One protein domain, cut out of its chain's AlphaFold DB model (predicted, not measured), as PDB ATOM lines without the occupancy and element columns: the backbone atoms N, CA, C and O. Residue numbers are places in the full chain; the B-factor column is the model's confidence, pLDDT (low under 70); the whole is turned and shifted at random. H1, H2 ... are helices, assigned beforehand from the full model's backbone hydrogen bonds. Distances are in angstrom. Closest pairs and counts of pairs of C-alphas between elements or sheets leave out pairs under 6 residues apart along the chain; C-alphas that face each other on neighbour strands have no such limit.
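Overview. This is residues 659 to 737 and 1056 to 1078 of the 1115 residues of the protein "Bmt5 protein" of Symbiodinium sp. CCMP2592 (UniProt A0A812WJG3). Four helices make a small body: H3 lies at its core, with H2 on one side and the longest helix, H5, on another, while H4 packs on H2. H1 and H6 lie off this body. The printed part has 102 residues with six named helices, H1 to H6, and no named strand: all helix. It is only just compact, close to loose, with a radius of gyration of the C-alphas of 15.3 A and spans of 41 by 38 by 28 A.

Arrangement. Look first at H5, residues 721 to 735: its residues 721 to 726 alone touch H3, residues 688 to 696, closest at the C-alphas of Met 690 and Ala 722, 4.7 A. H3 forms a helical hairpin with H2, residues 669 to 681, at a steep tilt of 38 degrees. H2 touches H4, residues 699 to 707, at a shallow tilt of 30 degrees, closest at the C-alphas of Arg 671 and Thr 699, 6.1 A. H1, residues 659 to 664, and H6, residues 1068 to 1071, touch no helix. Every O i to N i+4 pair is within hydrogen-bond range in H1 to H5; H6 is too short for one.

Along the chain. Find C-alpha 721 at (9.322, 52.450, 30.948); H5 runs 21.1 A to C-alpha 735 at (-2.157, 35.246, 26.926). H2 runs 18.1 A.

Size, cuts and confidence. Residues 738 to 1055 are not printed, a gap of 36.0 A between C-alphas 737 and 1056. The link H4 to H5 is long. Residues 659 to 668 and 1061 to 1078 have pLDDT under 70.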
ATOM      1  N   LYS A 659       7.150  50.453  59.638       44.75
ATOM      2  CA  LYS A 659       6.150  49.380  59.475       44.75
ATOM      3  C   LYS A 659       6.188  48.725  58.090       44.75
ATOM      4  O   LYS A 659       5.969  47.520  58.031       44.75
ATOM      5  N   LYS A 660       6.549  49.456  57.022       46.31
ATOM      6  CA  LYS A 660       6.876  48.871  55.711       46.31
ATOM      7  C   LYS A 660       8.009  47.868  55.914       46.31
ATOM      8  O   LYS A 660       7.748  46.699  55.710       46.31
ATOM      9  N   ARG A 661       9.136  48.239  56.543       42.53
ATOM     10  CA  ARG A 661      10.224  47.289  56.878       42.53
ATOM     11  C   ARG A 661       9.777  46.060  57.677       42.53
ATOM     12  O   ARG A 661      10.213  44.955  57.381       42.53
ATOM     13  N   ALA A 662       8.879  46.217  58.650       40.72
ATOM     14  CA  ALA A 662       8.348  45.082  59.411       40.72
ATOM     15  C   ALA A 662       7.488  44.107  58.572       40.72
ATOM     16  O   ALA A 662       7.358  42.950  58.958       40.72
ATOM     17  N   MET A 663       6.930  44.552  57.437       45.62
ATOM     18  CA  MET A 663       6.132  43.746  56.496       45.62
ATOM     19  C   MET A 663       6.887  43.421  55.182       45.62
ATOM     20  O   MET A 663       6.570  42.448  54.509       45.62
ATOM     21  N   GLU A 664       7.931  44.179  54.837       44.91
ATOM     22  CA  GLU A 664       8.919  43.890  53.785       44.91
ATOM     23  C   GLU A 664       9.861  42.764  54.202       44.91
ATOM     24  O   GLU A 664      10.350  42.046  53.344       44.91
ATOM     25  N   ASN A 665      10.019  42.520  55.506       39.50
ATOM     26  CA  ASN A 665      10.597  41.279  56.025       39.50
ATOM     27  C   ASN A 665       9.763  40.019  55.672       39.50
ATOM     28  O   ASN A 665      10.169  38.916  56.025       39.50
ATOM     29  N   SER A 666       8.612  40.161  54.995       44.06
ATOM     30  CA  SER A 666       7.919  39.073  54.289       44.06
ATOM     31  C   SER A 666       7.691  39.354  52.791       44.06
ATOM     32  O   SER A 666       6.869  38.686  52.163       44.06
ATOM     33  N   ILE A 667       8.402  40.320  52.194       53.97
ATOM     34  CA  ILE A 667       8.780  40.187  50.783       53.97
ATOM     35  C   ILE A 667       9.895  39.150  50.782       53.97
ATOM     36  O   ILE A 667      10.933  39.341  51.407       53.97
ATOM     37  N   ASP A 668       9.626  38.037  50.112       64.31
ATOM     38  CA  ASP A 668      10.580  36.954  49.922       64.31
ATOM     39  C   ASP A 668      11.930  37.500  49.422       64.31
ATOM     40  O   ASP A 668      11.965  38.344  48.518       64.31
ATOM     41  N   VAL A 669      13.036  37.046  50.018       75.88
ATOM     42  CA  VAL A 669      14.383  37.556  49.701       75.88
ATOM     43  C   VAL A 669      14.690  37.317  48.223       75.88
ATOM     44  O   VAL A 669      15.237  38.196  47.556       75.88
ATOM     45  N   ASP A 670      14.217  36.191  47.689       78.69
ATOM     46  CA  ASP A 670      14.352  35.814  46.287       78.69
ATOM     47  C   ASP A 670      13.527  36.738  45.369       78.69
ATOM     48  O   ASP A 670      14.003  37.140  44.304       78.69
ATOM     49  N   ARG A 671      12.333  37.189  45.799       85.50
ATOM     50  CA  ARG A 671      11.567  38.225  45.073       85.50
ATOM     51  C   ARG A 671      12.306  39.557  45.065       85.50
ATOM     52  O   ARG A 671      12.345  40.198  44.018       85.50
ATOM     53  N   ARG A 672      12.899  39.983  46.189       86.62
ATOM     54  CA  ARG A 672      13.675  41.235  46.235       86.62
ATOM     55  C   ARG A 672      14.891  41.157  45.311       86.62
ATOM     56  O   ARG A 672      15.051  42.038  44.474       86.62
ATOM     57  N   HIS A 673      15.654  40.067  45.382       88.06
ATOM     58  CA  HIS A 673      16.774  39.806  44.476       88.06
ATOM     59  C   HIS A 673      16.342  39.865  43.004       88.06
ATOM     60  O   HIS A 673      17.022  40.482  42.193       88.06
ATOM     61  N   ARG A 674      15.196  39.268  42.645       89.44
ATOM     62  CA  ARG A 674      14.697  39.266  41.259       89.44
ATOM     63  C   ARG A 674      14.213  40.638  40.777       89.44
ATOM     64  O   ARG A 674      14.297  40.917  39.585       89.44
ATOM     65  N   ILE A 675      13.725  41.494  41.680       92.81
ATOM     66  CA  ILE A 675      13.410  42.902  41.386       92.81
ATOM     67  C   ILE A 675      14.701  43.684  41.129       92.81
ATOM     68  O   ILE A 675      14.801  44.372  40.119       92.81
ATOM     69  N   ASP A 676      15.695  43.550  42.007       91.12
ATOM     70  CA  ASP A 676      16.952  44.296  41.896       91.12
ATOM     71  C   ASP A 676      17.772  43.844  40.664       91.12
ATOM     72  O   ASP A 676      18.284  44.687  39.933       91.12
ATOM     73  N   GLU A 677      17.767  42.545  40.333       92.31
ATOM     74  CA  GLU A 677      18.315  41.983  39.082       92.31
ATOM     75  C   GLU A 677      17.637  42.561  37.824       92.31
ATOM     76  O   GLU A 677      18.303  42.836  36.827       92.31
ATOM     77  N   LEU A 678      16.313  42.766  37.848       94.31
ATOM     78  CA  LEU A 678      15.577  43.382  36.737       94.31
ATOM     79  C   LEU A 678      15.909  44.868  36.571       94.31
ATOM     80  O   LEU A 678      16.028  45.345  35.443       94.31
ATOM     81  N   LEU A 679      16.077  45.591  37.679       94.00
ATOM     82  CA  LEU A 679      16.474  46.996  37.658       94.00
ATOM     83  C   LEU A 679      17.932  47.167  37.203       94.00
ATOM     84  O   LEU A 679      18.215  48.108  36.466       94.00
ATOM     85  N   GLU A 680      18.839  46.252  37.555       93.75
ATOM     86  CA  GLU A 680      20.214  46.225  37.032       93.75
ATOM     87  C   GLU A 680      20.245  45.860  35.532       93.75
ATOM     88  O   GLU A 680      20.879  46.559  34.743       93.75
ATOM     89  N   LYS A 681      19.480  44.841  35.102       91.38
ATOM     90  CA  LYS A 681      19.335  44.414  33.690       91.38
ATOM     91  C   LYS A 681      18.884  45.543  32.748       91.38
ATOM     92  O   LYS A 681      19.142  45.463  31.546       91.38
ATOM     93  N   TRP A 682      18.189  46.553  33.270       94.00
ATOM     94  CA  TRP A 682      17.643  47.676  32.502       94.00
ATOM     95  C   TRP A 682      18.291  49.038  32.821       94.00
ATOM     96  O   TRP A 682      17.831  50.034  32.276       94.00
ATOM     97  N   ASP A 683      19.331  49.095  33.665       90.38
ATOM     98  CA  ASP A 683      19.995  50.331  34.145       90.38
ATOM     99  C   ASP A 683      19.030  51.341  34.816       90.38
ATOM    100  O   ASP A 683      18.977  52.533  34.508       90.38
ATOM    101  N   ARG A 684      18.181  50.833  35.724       87.88
ATOM    102  CA  ARG A 684      17.039  51.554  36.327       87.88
ATOM    103  C   ARG A 684      16.954  51.461  37.855       87.88
ATOM    104  O   ARG A 684      15.879  51.643  38.420       87.88
ATOM    105  N   LEU A 685      18.074  51.226  38.539       86.62
ATOM    106  CA  LEU A 685      18.143  51.048  40.004       86.62
ATOM    107  C   LEU A 685      17.499  52.186  40.829       86.62
ATOM    108  O   LEU A 685      16.926  51.918  41.885       86.62
ATOM    109  N   ASP A 686      17.544  53.430  40.342       85.06
ATOM    110  CA  ASP A 686      16.946  54.598  41.011       85.06
ATOM    111  C   ASP A 686      15.474  54.880  40.615       85.06
ATOM    112  O   ASP A 686      14.831  55.751  41.203       85.06
ATOM    113  N   ASP A 687      14.891  54.154  39.651       87.19
ATOM    114  CA  ASP A 687      13.544  54.437  39.127       87.19
ATOM    115  C   ASP A 687      12.435  53.954  40.088       87.19
ATOM    116  O   ASP A 687      12.041  52.784  40.111       87.19
ATOM    117  N   ARG A 688      11.890  54.876  40.895       87.06
ATOM    118  CA  ARG A 688      10.814  54.590  41.867       87.06
ATOM    119  C   ARG A 688       9.504  54.121  41.252       87.06
ATOM    120  O   ARG A 688       8.725  53.476  41.958       87.06
ATOM    121  N   VAL A 689       9.212  54.485  40.003       87.81
ATOM    122  CA  VAL A 689       7.947  54.115  39.352       87.81
ATOM    123  C   VAL A 689       8.068  52.695  38.809       87.81
ATOM    124  O   VAL A 689       7.180  51.877  39.046       87.81
ATOM    125  N   MET A 690       9.211  52.362  38.203       89.81
ATOM    126  CA  MET A 690       9.569  50.987  37.853       89.81
ATOM    127  C   MET A 690       9.608  50.085  39.092       89.81
ATOM    128  O   MET A 690       8.986  49.024  39.104       89.81
ATOM    129  N   LEU A 691      10.265  50.525  40.171       90.38
ATOM    130  CA  LEU A 691      10.316  49.780  41.428       90.38
ATOM    131  C   LEU A 691       8.914  49.533  42.008       90.38
ATOM    132  O   LEU A 691       8.636  48.431  42.471       90.38
ATOM    133  N   HIS A 692       8.015  50.520  41.954       88.75
ATOM    134  CA  HIS A 692       6.628  50.361  42.400       88.75
ATOM    135  C   HIS A 692       5.855  49.324  41.568       88.75
ATOM    136  O   HIS A 692       5.129  48.514  42.149       88.75
ATOM    137  N   VAL A 693       6.046  49.294  40.241       90.56
ATOM    138  CA  VAL A 693       5.493  48.234  39.377       90.56
ATOM    139  C   VAL A 693       6.025  46.870  39.811       90.56
ATOM    140  O   VAL A 693       5.231  45.977  40.095       90.56
ATOM    141  N   LEU A 694       7.350  46.715  39.915       91.62
ATOM    142  CA  LEU A 694       8.000  45.434  40.204       91.62
ATOM    143  C   LEU A 694       7.723  44.912  41.629       91.62
ATOM    144  O   LEU A 694       7.481  43.717  41.793       91.62
ATOM    145  N   GLU A 695       7.663  45.776  42.652       87.62
ATOM    146  CA  GLU A 695       7.209  45.400  44.008       87.62
ATOM    147  C   GLU A 695       5.750  44.906  44.016       87.62
ATOM    148  O   GLU A 695       5.376  44.072  44.850       87.62
ATOM    149  N   GLY A 696       4.938  45.377  43.065       84.06
ATOM    150  CA  GLY A 696       3.572  44.920  42.849       84.06
ATOM    151  C   GLY A 696       3.453  43.504  42.273       84.06
ATOM    152  O   GLY A 696       2.414  42.883  42.493       84.06
ATOM    153  N   LEU A 697       4.471  42.982  41.575       88.62
ATOM    154  CA  LEU A 697       4.396  41.735  40.795       88.62
ATOM    155  C   LEU A 697       4.611  40.451  41.616       88.62
ATOM    156  O   LEU A 697       5.403  40.398  42.559       88.62
ATOM    157  N   GLU A 698       3.945  39.373  41.208       86.56
ATOM    158  CA  GLU A 698       4.137  38.016  41.730       86.56
ATOM    159  C   GLU A 698       5.452  37.383  41.234       86.56
ATOM    160  O   GLU A 698       5.978  37.746  40.183       86.56
ATOM    161  N   THR A 699       5.979  36.374  41.943       88.38
ATOM    162  CA  THR A 699       7.258  35.721  41.587       88.38
ATOM    163  C   THR A 699       7.275  35.205  40.143       88.38
ATOM    164  O   THR A 699       8.219  35.482  39.410       88.38
ATOM    165  N   ARG A 700       6.183  34.574  39.680       90.38
ATOM    166  CA  ARG A 700       6.024  34.095  38.290       90.38
ATOM    167  C   ARG A 700       6.059  35.207  37.229       90.38
ATOM    168  O   ARG A 700       6.463  34.964  36.097       90.38
ATOM    169  N   GLU A 701       5.629  36.419  37.583       92.06
ATOM    170  CA  GLU A 701       5.620  37.593  36.697       92.06
ATOM    171  C   GLU A 701       7.040  38.186  36.595       92.06
ATOM    172  O   GLU A 701       7.507  38.502  35.500       92.06
ATOM    173  N   LEU A 702       7.767  38.235  37.720       93.06
ATOM    174  CA  LEU A 702       9.184  38.623  37.793       93.06
ATOM    175  C   LEU A 702      10.101  37.614  37.074       93.06
ATOM    176  O   LEU A 702      10.988  38.003  36.314       93.06
ATOM    177  N   GLU A 703       9.866  36.311  37.260       92.62
ATOM    178  CA  GLU A 703      10.545  35.234  36.530       92.62
ATOM    179  C   GLU A 703      10.351  35.365  35.017       92.62
ATOM    180  O   GLU A 703      11.330  35.292  34.272       92.62
ATOM    181  N   TYR A 704       9.111  35.600  34.567       94.06
ATOM    182  CA  TYR A 704       8.801  35.828  33.158       94.06
ATOM    183  C   TYR A 704       9.576  37.024  32.589       94.06
ATOM    184  O   TYR A 704      10.272  36.864  31.585       94.06
ATOM    185  N   LEU A 705       9.517  38.195  33.235       94.75
ATOM    186  CA  LEU A 705      10.228  39.395  32.778       94.75
ATOM    187  C   LEU A 705      11.742  39.166  32.681       94.75
ATOM    188  O   LEU A 705      12.361  39.503  31.666       94.75
ATOM    189  N   ALA A 706      12.339  38.549  33.699       91.44
ATOM    190  CA  ALA A 706      13.779  38.325  33.751       91.44
ATOM    191  C   ALA A 706      14.245  37.310  32.694       91.44
ATOM    192  O   ALA A 706      15.239  37.563  32.011       91.44
ATOM    193  N   ASN A 707      13.481  36.234  32.480       92.62
ATOM    194  CA  ASN A 707      13.751  35.224  31.450       92.62
ATOM    195  C   ASN A 707      13.401  35.700  30.024       92.62
ATOM    196  O   ASN A 707      13.826  35.083  29.046       92.62
ATOM    197  N   SER A 708      12.625  36.777  29.881       92.69
ATOM    198  CA  SER A 708      12.275  37.355  28.582       92.69
ATOM    199  C   SER A 708      13.401  38.213  27.989       92.69
ATOM    200  O   SER A 708      14.221  38.804  28.699       92.69
ATOM    201  N   SER A 709      13.377  38.365  26.665       91.69
ATOM    202  CA  SER A 709      14.181  39.351  25.932       91.69
ATOM    203  C   SER A 709      13.559  40.759  25.933       91.69
ATOM    204  O   SER A 709      13.886  41.557  25.058       91.69
ATOM    205  N   PHE A 710      12.624  41.054  26.843       93.19
ATOM    206  CA  PHE A 710      12.012  42.377  26.950       93.19
ATOM    207  C   PHE A 710      12.955  43.367  27.649       93.19
ATOM    208  O   PHE A 710      13.565  43.062  28.680       93.19
ATOM    209  N   VAL A 711      13.024  44.569  27.084       91.50
ATOM    210  CA  VAL A 711      13.669  45.763  27.636       91.50
ATOM    211  C   VAL A 711      12.736  46.935  27.311       91.50
ATOM    212  O   VAL A 711      12.293  47.014  26.162       91.50
ATOM    213  N   PRO A 712      12.381  47.803  28.275       92.00
ATOM    214  CA  PRO A 712      11.558  48.973  27.993       92.00
ATOM    215  C   PRO A 712      12.325  50.002  27.147       92.00
ATOM    216  O   PRO A 712      13.515  50.227  27.353       92.00
ATOM    217  N   ASP A 713      11.636  50.643  26.204       88.25
ATOM    218  CA  ASP A 713      12.201  51.653  25.304       88.25
ATOM    219  C   ASP A 713      12.115  53.056  25.921       88.25
ATOM    220  O   ASP A 713      11.026  53.591  26.134       88.25
ATOM    221  N   GLU A 714      13.270  53.671  26.176       81.12
ATOM    222  CA  GLU A 714      13.380  55.027  26.727       81.12
ATOM    223  C   GLU A 714      12.968  56.127  25.735       81.12
ATOM    224  O   GLU A 714      12.605  57.228  26.147       81.12
ATOM    225  N   SER A 715      13.029  55.848  24.429       80.94
ATOM    226  CA  SER A 715      12.729  56.816  23.364       80.94
ATOM    227  C   SER A 715      11.231  56.935  23.046       80.94
ATOM    228  O   SER A 715      10.809  57.808  22.279       80.94
ATOM    229  N   ASN A 716      10.405  56.088  23.665       80.75
ATOM    230  CA  ASN A 716       8.964  56.045  23.469       80.75
ATOM    231  C   ASN A 716       8.254  57.224  24.158       80.75
ATOM    232  O   ASN A 716       7.805  57.137  25.300       80.75
ATOM    233  N   TRP A 717       8.066  58.310  23.409       73.31
ATOM    234  CA  TRP A 717       7.394  59.541  23.846       73.31
ATOM    235  C   TRP A 717       5.937  59.394  24.334       73.31
ATOM    236  O   TRP A 717       5.360  60.388  24.772       73.31
ATOM    237  N   ARG A 718       5.311  58.211  24.224       73.94
ATOM    238  CA  ARG A 718       3.918  57.978  24.654       73.94
ATOM    239  C   ARG A 718       3.786  57.293  26.009       73.94
ATOM    240  O   ARG A 718       2.829  57.581  26.720       73.94
ATOM    241  N   ASN A 719       4.695  56.370  26.327       82.62
ATOM    242  CA  ASN A 719       4.575  55.468  27.470       82.62
ATOM    243  C   ASN A 719       5.926  55.392  28.190       82.62
ATOM    244  O   ASN A 719       6.889  54.885  27.612       82.62
ATOM    245  N   ILE A 720       5.994  55.802  29.457       86.44
ATOM    246  CA  ILE A 720       7.209  55.636  30.270       86.44
ATOM    247  C   ILE A 720       7.594  54.152  30.441       86.44
ATOM    248  O   ILE A 720       6.728  53.276  30.344       86.44
ATOM    249  N   PRO A 721       8.868  53.827  30.741       89.62
ATOM    250  CA  PRO A 721       9.322  52.450  30.948       89.62
ATOM    251  C   PRO A 721       8.442  51.608  31.890       89.62
ATOM    252  O   PRO A 721       8.181  50.438  31.606       89.62
ATOM    253  N   ALA A 722       7.930  52.204  32.973       89.75
ATOM    254  CA  ALA A 722       7.044  51.535  33.927       89.75
ATOM    255  C   ALA A 722       5.691  51.114  33.308       89.75
ATOM    256  O   ALA A 722       5.238  49.990  33.529       89.75
ATOM    257  N   ASP A 723       5.081  51.966  32.476       88.50
ATOM    258  CA  ASP A 723       3.852  51.662  31.726       88.50
ATOM    259  C   ASP A 723       4.076  50.511  30.744       88.50
ATOM    260  O   ASP A 723       3.210  49.648  30.577       88.50
ATOM    261  N   GLN A 724       5.246  50.478  30.103       91.12
ATOM    262  CA  GLN A 724       5.612  49.421  29.162       91.12
ATOM    263  C   GLN A 724       5.776  48.071  29.875       91.12
ATOM    264  O   GLN A 724       5.222  47.077  29.408       91.12
ATOM    265  N   VAL A 725       6.450  48.030  31.032       92.19
ATOM    266  CA  VAL A 725       6.579  46.809  31.851       92.19
ATOM    267  C   VAL A 725       5.218  46.337  32.373       92.19
ATOM    268  O   VAL A 725       4.885  45.162  32.220       92.19
ATOM    269  N   ALA A 726       4.391  47.239  32.911       89.94
ATOM    270  CA  ALA A 726       3.041  46.902  33.367       89.94
ATOM    271  C   ALA A 726       2.163  46.358  32.220       89.94
ATOM    272  O   ALA A 726       1.463  45.356  32.387       89.94
ATOM    273  N   THR A 727       2.252  46.963  31.030       89.94
ATOM    274  CA  THR A 727       1.552  46.498  29.821       89.94
ATOM    275  C   THR A 727       2.055  45.127  29.367       89.94
ATOM    276  O   THR A 727       1.243  44.257  29.055       89.94
ATOM    277  N   GLN A 728       3.371  44.896  29.374       92.25
ATOM    278  CA  GLN A 728       3.979  43.627  28.969       92.25
ATOM    279  C   GLN A 728       3.542  42.466  29.876       92.25
ATOM    280  O   GLN A 728       3.204  41.390  29.375       92.25
ATOM    281  N   VAL A 729       3.497  42.676  31.198       91.62
ATOM    282  CA  VAL A 729       2.995  41.665  32.145       91.62
ATOM    283  C   VAL A 729       1.498  41.434  31.959       91.62
ATOM    284  O   VAL A 729       1.074  40.281  31.904       91.62
ATOM    285  N   ALA A 730       0.697  42.492  31.789       89.31
ATOM    286  CA  ALA A 730      -0.736  42.356  31.533       89.31
ATOM    287  C   ALA A 730      -1.016  41.548  30.251       89.31
ATOM    288  O   ALA A 730      -1.817  40.618  30.281       89.31
ATOM    289  N   MET A 731      -0.305  41.830  29.153       89.62
ATOM    290  CA  MET A 731      -0.426  41.076  27.899       89.62
ATOM    291  C   MET A 731       0.013  39.611  28.041       89.62
ATOM    292  O   MET A 731      -0.613  38.726  27.455       89.62
ATOM    293  N   TRP A 732       1.052  39.327  28.835       92.06
ATOM    294  CA  TRP A 732       1.463  37.952  29.134       92.06
ATOM    295  C   TRP A 732       0.411  37.200  29.956       92.06
ATOM    296  O   TRP A 732       0.025  36.097  29.572       92.06
ATOM    297  N   LEU A 733      -0.095  37.803  31.038       88.81
ATOM    298  CA  LEU A 733      -1.172  37.242  31.862       88.81
ATOM    299  C   LEU A 733      -2.431  36.967  31.035       88.81
ATOM    300  O   LEU A 733      -3.053  35.919  31.183       88.81
ATOM    301  N   GLU A 734      -2.791  37.881  30.138       91.12
ATOM    302  CA  GLU A 734      -3.948  37.747  29.252       91.12
ATOM    303  C   GLU A 734      -3.762  36.604  28.246       91.12
ATOM    304  O   GLU A 734      -4.695  35.829  28.030       91.12
ATOM    305  N   GLY A 735      -2.541  36.405  27.740       88.19
ATOM    306  CA  GLY A 735      -2.157  35.246  26.926       88.19
ATOM    307  C   GLY A 735      -2.161  33.891  27.655       88.19
ATOM    308  O   GLY A 735      -2.113  32.858  26.991       88.19
ATOM    309  N   GLN A 736      -2.258  33.863  28.992       84.88
ATOM    310  CA  GLN A 736      -2.460  32.638  29.791       84.88
ATOM    311  C   GLN A 736      -3.950  32.268  29.955       84.88
ATOM    312  O   GLN A 736      -4.278  31.303  30.651       84.88
ATOM    313  N   THR A 737      -4.868  33.039  29.361       84.12
ATOM    314  CA  THR A 737      -6.327  32.871  29.488       84.12
ATOM    315  C   THR A 737      -6.995  32.648  28.129       84.12
ATOM    316  O   THR A 737      -6.362  32.750  27.082       84.12
ATOM    317  N   GLU A1056       6.231  61.832  44.051       73.12
ATOM    318  CA  GLU A1056       7.157  62.963  43.875       73.12
ATOM    319  C   GLU A1056       8.149  62.745  42.726       73.12
ATOM    320  O   GLU A1056       8.385  63.659  41.931       73.12
ATOM    321  N   GLU A1057       8.697  61.539  42.616       77.62
ATOM    322  CA  GLU A1057       9.671  61.146  41.594       77.62
ATOM    323  C   GLU A1057       8.990  60.746  40.262       77.62
ATOM    324  O   GLU A1057       9.664  60.603  39.245       77.62
ATOM    325  N   CYS A1058       7.652  60.654  40.222       80.81
ATOM    326  CA  CYS A1058       6.881  60.415  38.996       80.81
ATOM    327  C   CYS A1058       7.096  61.549  37.966       80.81
ATOM    328  O   CYS A1058       6.867  62.722  38.306       80.81
ATOM    329  N   PRO A1059       7.506  61.239  36.717       73.19
ATOM    330  CA  PRO A1059       7.683  62.242  35.665       73.19
ATOM    331  C   PRO A1059       6.338  62.736  35.114       73.19
ATOM    332  O   PRO A1059       6.211  63.909  34.777       73.19
ATOM    333  N   ASP A1060       5.333  61.859  35.082       73.88
ATOM    334  CA  ASP A1060       3.985  62.128  34.587       73.88
ATOM    335  C   ASP A1060       3.026  62.616  35.682       73.88
ATOM    336  O   ASP A1060       3.345  62.657  36.875       73.88
ATOM    337  N   GLY A1061       1.813  62.986  35.268       69.50
ATOM    338  CA  GLY A1061       0.740  63.408  36.162       69.50
ATOM    339  C   GLY A1061       0.522  64.923  36.210       69.50
ATOM    340  O   GLY A1061       1.161  65.688  35.480       69.50
ATOM    341  N   PRO A1062      -0.361  65.401  37.109       58.28
ATOM    342  CA  PRO A1062      -0.733  66.817  37.208       58.28
ATOM    343  C   PRO A1062       0.397  67.722  37.736       58.28
ATOM    344  O   PRO A1062       0.282  68.946  37.674       58.28
ATOM    345  N   PHE A1063       1.484  67.136  38.253       60.00
ATOM    346  CA  PHE A1063       2.636  67.844  38.822       60.00
ATOM    347  C   PHE A1063       3.943  67.613  38.048       60.00
ATOM    348  O   PHE A1063       4.993  68.060  38.502       60.00
ATOM    349  N   SER A1064       3.880  66.958  36.884       65.38
ATOM    350  CA  SER A1064       4.991  66.746  35.935       65.38
ATOM    351  C   SER A1064       5.850  68.001  35.711       65.38
ATOM    352  O   SER A1064       7.075  67.955  35.776       65.38
ATOM    353  N   TRP A1065       5.202  69.157  35.553       60.53
ATOM    354  CA  TRP A1065       5.838  70.458  35.308       60.53
ATOM    355  C   TRP A1065       6.461  71.143  36.542       60.53
ATOM    356  O   TRP A1065       6.973  72.255  36.409       60.53
ATOM    357  N   GLN A1066       6.380  70.558  37.745       59.03
ATOM    358  CA  GLN A1066       6.825  71.210  38.987       59.03
ATOM    359  C   GLN A1066       8.136  70.624  39.543       59.03
ATOM    360  O   GLN A1066       8.270  69.400  39.617       59.03
ATOM    361  N   PRO A1067       9.080  71.468  40.020       62.41
ATOM    362  CA  PRO A1067      10.282  71.007  40.712       62.41
ATOM    363  C   PRO A1067       9.956  70.150  41.937       62.41
ATOM    364  O   PRO A1067       8.982  70.411  42.647       62.41
ATOM    365  N   VAL A1068      10.816  69.176  42.243       58.09
ATOM    366  CA  VAL A1068      10.629  68.234  43.361       58.09
ATOM    367  C   VAL A1068      10.492  68.971  44.707       58.09
ATOM    368  O   VAL A1068       9.647  68.634  45.529       58.09
ATOM    369  N   GLU A1069      11.224  70.066  44.906       56.69
ATOM    370  CA  GLU A1069      11.150  70.912  46.111       56.69
ATOM    371  C   GLU A1069       9.832  71.695  46.229       56.69
ATOM    372  O   GLU A1069       9.476  72.140  47.320       56.69
ATOM    373  N   THR A1070       9.096  71.858  45.125       54.84
ATOM    374  CA  THR A1070       7.727  72.397  45.110       54.84
ATOM    375  C   THR A1070       6.700  71.282  45.304       54.84
ATOM    376  O   THR A1070       5.777  71.453  46.098       54.84
ATOM    377  N   LYS A1071       6.908  70.108  44.683       59.12
ATOM    378  CA  LYS A1071       6.110  68.892  44.925       59.12
ATOM    379  C   LYS A1071       6.038  68.548  46.425       59.12
ATOM    380  O   LYS A1071       4.943  68.337  46.937       59.12
ATOM    381  N   LYS A1072       7.163  68.626  47.147       51.81
ATOM    382  CA  LYS A1072       7.276  68.426  48.612       51.81
ATOM    383  C   LYS A1072       6.456  69.394  49.483       51.81
ATOM    384  O   LYS A1072       6.346  69.182  50.686       51.81
ATOM    385  N   GLN A1073       5.913  70.476  48.917       47.06
ATOM    386  CA  GLN A1073       5.084  71.459  49.636       47.06
ATOM    387  C   GLN A1073       3.583  71.329  49.326       47.06
ATOM    388  O   GLN A1073       2.780  72.096  49.860       47.06
ATOM    389  N   LEU A1074       3.188  70.383  48.467       49.81
ATOM    390  CA  LEU A1074       1.793  70.128  48.116       49.81
ATOM    391  C   LEU A1074       1.205  69.003  48.976       49.81
ATOM    392  O   LEU A1074       1.840  67.979  49.213       49.81
ATOM    393  N   GLU A1075      -0.057  69.149  49.390       47.25
ATOM    394  CA  GLU A1075      -0.795  68.058  50.035       47.25
ATOM    395  C   GLU A1075      -1.200  66.976  49.016       47.25
ATOM    396  O   GLU A1075      -2.327  66.919  48.508       47.25
ATOM    397  N   TRP A1076      -0.266  66.057  48.772       50.19
ATOM    398  CA  TRP A1076      -0.423  64.825  47.989       50.19
ATOM    399  C   TRP A1076      -1.602  63.938  48.393       50.19
ATOM    400  O   TRP A1076      -2.051  63.107  47.604       50.19
ATOM    401  N   GLY A1077      -2.159  64.141  49.587       46.31
ATOM    402  CA  GLY A1077      -3.347  63.438  50.057       46.31
ATOM    403  C   GLY A1077      -4.582  63.594  49.159       46.31
ATOM    404  O   GLY A1077      -5.539  62.864  49.352       46.31
ATOM    405  N   SER A1078      -4.591  64.475  48.156       45.28
ATOM    406  CA  SER A1078      -5.624  64.460  47.104       45.28
ATOM    407  C   SER A1078      -5.506  63.282  46.119       45.28
ATOM    408  O   SER A1078      -6.509  62.889  45.532       45.28
TER     409      SER A1078